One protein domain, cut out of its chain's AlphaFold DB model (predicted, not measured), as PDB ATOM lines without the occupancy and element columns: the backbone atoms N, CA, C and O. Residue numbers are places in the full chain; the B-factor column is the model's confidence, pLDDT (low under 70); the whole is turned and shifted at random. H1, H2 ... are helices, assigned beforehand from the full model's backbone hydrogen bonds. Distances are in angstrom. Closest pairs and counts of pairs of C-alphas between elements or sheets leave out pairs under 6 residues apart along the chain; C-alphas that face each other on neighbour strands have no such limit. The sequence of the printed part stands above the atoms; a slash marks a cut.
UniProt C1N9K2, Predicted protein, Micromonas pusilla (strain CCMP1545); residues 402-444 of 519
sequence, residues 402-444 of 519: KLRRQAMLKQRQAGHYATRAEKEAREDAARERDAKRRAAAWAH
ATOM      1  N   LYS A 402      10.044  22.359 -53.302       84.88
ATOM      2  CA  LYS A 402      10.977  21.904 -52.256       84.88
ATOM      3  C   LYS A 402      11.712  23.074 -51.592       84.88
ATOM      4  O   LYS A 402      11.732  23.145 -50.363       84.88
ATOM      5  N   LEU A 403      12.272  23.999 -52.375       87.25
ATOM      6  CA  LEU A 403      12.984  25.168 -51.842       87.25
ATOM      7  C   LEU A 403      12.053  26.096 -51.052       87.25
ATOM      8  O   LEU A 403      12.410  26.516 -49.951       87.25
ATOM      9  N   ARG A 404      10.827  26.341 -51.538       84.31
ATOM     10  CA  ARG A 404       9.810  27.112 -50.795       84.31
ATOM     11  C   ARG A 404       9.448  26.454 -49.466       84.31
ATOM     12  O   ARG A 404       9.375  27.131 -48.445       84.31
ATOM     13  N   ARG A 405       9.281  25.128 -49.448       84.81
ATOM     14  CA  ARG A 405       9.019  24.366 -48.220       84.81
ATOM     15  C   ARG A 405      10.177  24.464 -47.226       84.81
ATOM     16  O   ARG A 405       9.938  24.649 -46.038       84.81
ATOM     17  N   GLN A 406      11.418  24.338 -47.693       84.69
ATOM     18  CA  GLN A 406      12.601  24.474 -46.839       84.69
ATOM     19  C   GLN A 406      12.739  25.897 -46.284       84.69
ATOM     20  O   GLN A 406      13.017  26.054 -45.097       84.69
ATOM     21  N   ALA A 407      12.487  26.922 -47.101       85.38
ATOM     22  CA  ALA A 407      12.469  28.314 -46.658       85.38
ATOM     23  C   ALA A 407      11.394  28.550 -45.584       85.38
ATOM     24  O   ALA A 407      11.703  29.086 -44.525       85.38
ATOM     25  N   MET A 408      10.176  28.045 -45.798       83.56
ATOM     26  CA  MET A 408       9.085  28.077 -44.815       83.56
ATOM     27  C   MET A 408       9.447  27.371 -43.503       83.56
ATOM     28  O   MET A 408       9.183  27.892 -42.423       83.56
ATOM     29  N   LEU A 409      10.077  26.193 -43.569       82.50
ATOM     30  CA  LEU A 409      10.511  25.460 -42.376       82.50
ATOM     31  C   LEU A 409      11.600  26.216 -41.609       82.50
ATOM     32  O   LEU A 409      11.509  26.309 -40.386       82.50
ATOM     33  N   LYS A 410      12.579  26.799 -42.311       84.12
ATOM     34  CA  LYS A 410      13.609  27.655 -41.704       84.12
ATOM     35  C   LYS A 410      12.999  28.902 -41.066       84.12
ATOM     36  O   LYS A 410      13.328  29.210 -39.928       84.12
ATOM     37  N   GLN A 411      12.056  29.564 -41.739       82.12
ATOM     38  CA  GLN A 411      11.344  30.727 -41.201       82.12
ATOM     39  C   GLN A 411      10.516  30.378 -39.958       82.12
ATOM     40  O   GLN A 411      10.543  31.108 -38.969       82.12
ATOM     41  N   ARG A 412       9.828  29.231 -39.969       79.12
ATOM     42  CA  ARG A 412       9.073  28.737 -38.810       79.12
ATOM     43  C   ARG A 412       9.992  28.379 -37.642       79.12
ATOM     44  O   ARG A 412       9.677  28.691 -36.500       79.12
ATOM     45  N   GLN A 413      11.138  27.754 -37.911       77.19
ATOM     46  CA  GLN A 413      12.137  27.452 -36.880       77.19
ATOM     47  C   GLN A 413      12.757  28.721 -36.284       77.19
ATOM     48  O   GLN A 413      12.947  28.776 -35.068       77.19
ATOM     49  N   ALA A 414      12.996  29.731 -37.125       79.69
ATOM     50  CA  ALA A 414      13.445  31.067 -36.743       79.69
ATOM     51  C   ALA A 414      12.349  31.919 -36.068       79.69
ATOM     52  O   ALA A 414      12.640  33.011 -35.595       79.69
ATOM     53  N   GLY A 415      11.108  31.423 -35.976       75.06
ATOM     54  CA  GLY A 415      10.024  32.085 -35.248       75.06
ATOM     55  C   GLY A 415       9.355  33.241 -35.996       75.06
ATOM     56  O   GLY A 415       8.643  34.011 -35.369       75.06
ATOM     57  N   HIS A 416       9.522  33.355 -37.319       74.31
ATOM     58  CA  HIS A 416       8.916  34.437 -38.116       74.31
ATOM     59  C   HIS A 416       7.378  34.429 -38.144       74.31
ATOM     60  O   HIS A 416       6.779  35.441 -38.480       74.31
ATOM     61  N   TYR A 417       6.748  33.301 -37.805       70.50
ATOM     62  CA  TYR A 417       5.287  33.150 -37.727       70.50
ATOM     63  C   TYR A 417       4.779  33.009 -36.282       70.50
ATOM     64  O   TYR A 417       3.620  32.664 -36.079       70.50
ATOM     65  N   ALA A 418       5.648  33.204 -35.284       69.94
ATOM     66  CA  ALA A 418       5.258  33.152 -33.880       69.94
ATOM     67  C   ALA A 418       4.666  34.501 -33.460       69.94
ATOM     68  O   ALA A 418       5.181  35.559 -33.831       69.94
ATOM     69  N   THR A 419       3.597  34.469 -32.670       75.12
ATOM     70  CA  THR A 419       3.042  35.690 -32.067       75.12
ATOM     71  C   THR A 419       4.024  36.275 -31.041       75.12
ATOM     72  O   THR A 419       4.882  35.559 -30.516       75.12
ATOM     73  N   ARG A 420       3.917  37.575 -30.727       73.00
ATOM     74  CA  ARG A 420       4.808  38.258 -29.761       73.00
ATOM     75  C   ARG A 420       4.899  37.513 -28.420       73.00
ATOM     76  O   ARG A 420       6.001  37.301 -27.925       73.00
ATOM     77  N   ALA A 421       3.764  37.034 -27.909       75.25
ATOM     78  CA  ALA A 421       3.676  36.261 -26.669       75.25
ATOM     79  C   ALA A 421       4.400  34.902 -26.749       75.25
ATOM     80  O   ALA A 421       5.015  34.451 -25.786       75.25
ATOM     81  N   GLU A 422       4.366  34.244 -27.907       75.25
ATOM     82  CA  GLU A 422       5.004  32.941 -28.114       75.25
ATOM     83  C   GLU A 422       6.531  33.068 -28.273       75.25
ATOM     84  O   GLU A 422       7.290  32.196 -27.840       75.25
ATOM     85  N   LYS A 423       6.997  34.190 -28.841       75.94
ATOM     86  CA  LYS A 423       8.420  34.552 -28.882       75.94
ATOM     87  C   LYS A 423       8.963  34.835 -27.476       75.94
ATOM     88  O   LYS A 423      10.003  34.286 -27.117       75.94
ATOM     89  N   GLU A 424       8.231  35.608 -26.678       79.00
ATOM     90  CA  GLU A 424       8.587  35.938 -25.292       79.00
ATOM     91  C   GLU A 424       8.631  34.683 -24.405       79.00
ATOM     92  O   GLU A 424       9.651  34.419 -23.770       79.00
ATOM     93  N   ALA A 425       7.625  33.806 -24.499       79.12
ATOM     94  CA  ALA A 425       7.608  32.532 -23.779       79.12
ATOM     95  C   ALA A 425       8.793  31.614 -24.144       79.12
ATOM     96  O   ALA A 425       9.306  30.866 -23.305       79.12
ATOM     97  N   ARG A 426       9.261  31.652 -25.400       78.44
ATOM     98  CA  ARG A 426      10.432  30.879 -25.837       78.44
ATOM     99  C   ARG A 426      11.737  31.456 -25.288       78.44
ATOM    100  O   ARG A 426      12.637  30.682 -24.953       78.44
ATOM    101  N   GLU A 427      11.837  32.776 -25.183       81.81
ATOM    102  CA  GLU A 427      12.961  33.466 -24.545       81.81
ATOM    103  C   GLU A 427      12.969  33.243 -23.025       81.81
ATOM    104  O   GLU A 427      14.029  32.967 -22.466       81.81
ATOM    105  N   ASP A 428      11.806  33.254 -22.369       80.44
ATOM    106  CA  ASP A 428      11.648  32.874 -20.961       80.44
ATOM    107  C   ASP A 428      12.073  31.423 -20.721       80.44
ATOM    108  O   ASP A 428      12.882  31.151 -19.835       80.44
ATOM    109  N   ALA A 429      11.615  30.487 -21.557       84.00
ATOM    110  CA  ALA A 429      12.003  29.082 -21.459       84.00
ATOM    111  C   ALA A 429      13.507  28.874 -21.722       84.00
ATOM    112  O   ALA A 429      14.130  27.998 -21.116       84.00
ATOM    113  N   ALA A 430      14.115  29.664 -22.614       84.88
ATOM    114  CA  ALA A 430      15.560  29.658 -22.831       84.88
ATOM    115  C   ALA A 430      16.310  30.219 -21.613       84.88
ATOM    116  O   ALA A 430      17.256  29.583 -21.144       84.88
ATOM    117  N   ARG A 431      15.840  31.334 -21.037       87.25
ATOM    118  CA  ARG A 431      16.370  31.906 -19.789       87.25
ATOM    119  C   ARG A 431      16.262  30.922 -18.629       87.25
ATOM    120  O   ARG A 431      17.220  30.782 -17.870       87.25
ATOM    121  N   GLU A 432      15.152  30.201 -18.519       84.94
ATOM    122  CA  GLU A 432      14.931  29.183 -17.494       84.94
ATOM    123  C   GLU A 432      15.842  27.964 -17.705       84.94
ATOM    124  O   GLU A 432      16.438  27.465 -16.752       84.94
ATOM    125  N   ARG A 433      16.021  27.502 -18.951       87.06
ATOM    126  CA  ARG A 433      16.983  26.433 -19.278       87.06
ATOM    127  C   ARG A 433      18.415  26.844 -18.973       87.06
ATOM    128  O   ARG A 433      19.153  26.046 -18.403       87.06
ATOM    129  N   ASP A 434      18.803  28.070 -19.300       85.56
ATOM    130  CA  ASP A 434      20.132  28.588 -18.980       85.56
ATOM    131  C   ASP A 434      20.318  28.797 -17.478       85.56
ATOM    132  O   ASP A 434      21.398  28.517 -16.959       85.56
ATOM    133  N   ALA A 435      19.281  29.228 -16.757       88.25
ATOM    134  CA  ALA A 435      19.290  29.303 -15.299       88.25
ATOM    135  C   ALA A 435      19.431  27.908 -14.676       88.25
ATOM    136  O   ALA A 435      20.273  27.723 -13.801       88.25
ATOM    137  N   LYS A 436      18.702  26.904 -15.182       89.31
ATOM    138  CA  LYS A 436      18.838  25.495 -14.777       89.31
ATOM    139  C   LYS A 436      20.223  24.945 -15.100       89.31
ATOM    140  O   LYS A 436      20.821  24.288 -14.255       89.31
ATOM    141  N   ARG A 437      20.775  25.244 -16.278       88.88
ATOM    142  CA  ARG A 437      22.135  24.840 -16.665       88.88
ATOM    143  C   ARG A 437      23.185  25.497 -15.774       88.88
ATOM    144  O   ARG A 437      24.121  24.821 -15.358       88.88
ATOM    145  N   ARG A 438      23.026  26.781 -15.449       85.88
ATOM    146  CA  ARG A 438      23.889  27.501 -14.498       85.88
ATOM    147  C   ARG A 438      23.771  26.933 -13.086       85.88
ATOM    148  O   ARG A 438      24.798  26.705 -12.461       85.88
ATOM    149  N   ALA A 439      22.562  26.641 -12.614       86.06
ATOM    150  CA  ALA A 439      22.328  26.019 -11.312       86.06
ATOM    151  C   ALA A 439      22.919  24.602 -11.239       86.06
ATOM    152  O   ALA A 439      23.569  24.263 -10.257       86.06
ATOM    153  N   ALA A 440      22.772  23.801 -12.297       85.12
ATOM    154  CA  ALA A 440      23.380  22.479 -12.400       85.12
ATOM    155  C   ALA A 440      24.912  22.562 -12.449       85.12
ATOM    156  O   ALA A 440      25.585  21.829 -11.734       85.12
ATOM    157  N   ALA A 441      25.481  23.481 -13.235       83.88
ATOM    158  CA  ALA A 441      26.925  23.716 -13.264       83.88
ATOM    159  C   ALA A 441      27.456  24.180 -11.897       83.88
ATOM    160  O   ALA A 441      28.505  23.717 -11.452       83.88
ATOM    161  N   TRP A 442      26.710  25.041 -11.201       84.06
ATOM    162  CA  TRP A 442      27.025  25.462  -9.840       84.06
ATOM    163  C   TRP A 442      26.963  24.283  -8.858       84.06
ATOM    164  O   TRP A 442      27.921  24.060  -8.124       84.06
ATOM    165  N   ALA A 443      25.920  23.453  -8.913       81.56
ATOM    166  CA  ALA A 443      25.808  22.242  -8.101       81.56
ATOM    167  C   ALA A 443      26.956  21.253  -8.375       81.56
ATOM    168  O   ALA A 443      27.590  20.770  -7.437       81.56
ATOM    169  N   HIS A 444      27.302  21.017  -9.643       73.12
ATOM    170  CA  HIS A 444      28.461  20.202 -10.017       73.12
ATOM    171  C   HIS A 444      29.777  20.784  -9.482       73.12
ATOM    172  O   HIS A 444      30.624  20.026  -9.016       73.12
TER     173      HIS A 444
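This is residues 402 to 444 of the 519 residues of the protein "Predicted protein" of Micromonas pusilla (strain CCMP1545) (UniProt C1N9K2). Two helices form a wide, open V of unequal arms, the shorter H1 and then the longer H2, with the link between them making the corner. The helices do not pack on each other, and residues 402 to 407 of H1 and 427 to 444 of H2 stick out free. The printed part has 43 residues with two named helices and no named strand, and its class is all helix. It is extended, with a radius of gyration of the C-alphas of 15.2 A and spans of 46 by 23 by 6 A.

H1, residues 402 to 413, and H2, residues 420 to 444, are apart, with no C-alpha of the one within 8 A of the other. A short link of 6 residues joins them. In H1 and H2 every O i to N i+4 pair is within hydrogen-bond range.

H1 begins at C-alpha 402 at (10.977, 21.904, -52.256) and measures 16.4 A from first to last C-alpha. H2 begins at C-alpha 420 at (4.808, 38.258, -29.761), ends at C-alpha 444 at (28.461, 20.202, -10.017) and measures 35.7 A.

The two C-alphas farthest apart, those of Lys 402 and Ala 443, are 46.6 A apart. The printed part has no cut. The mean pLDDT of the printed part is 81.5, and residue 418, in the link, is under 70.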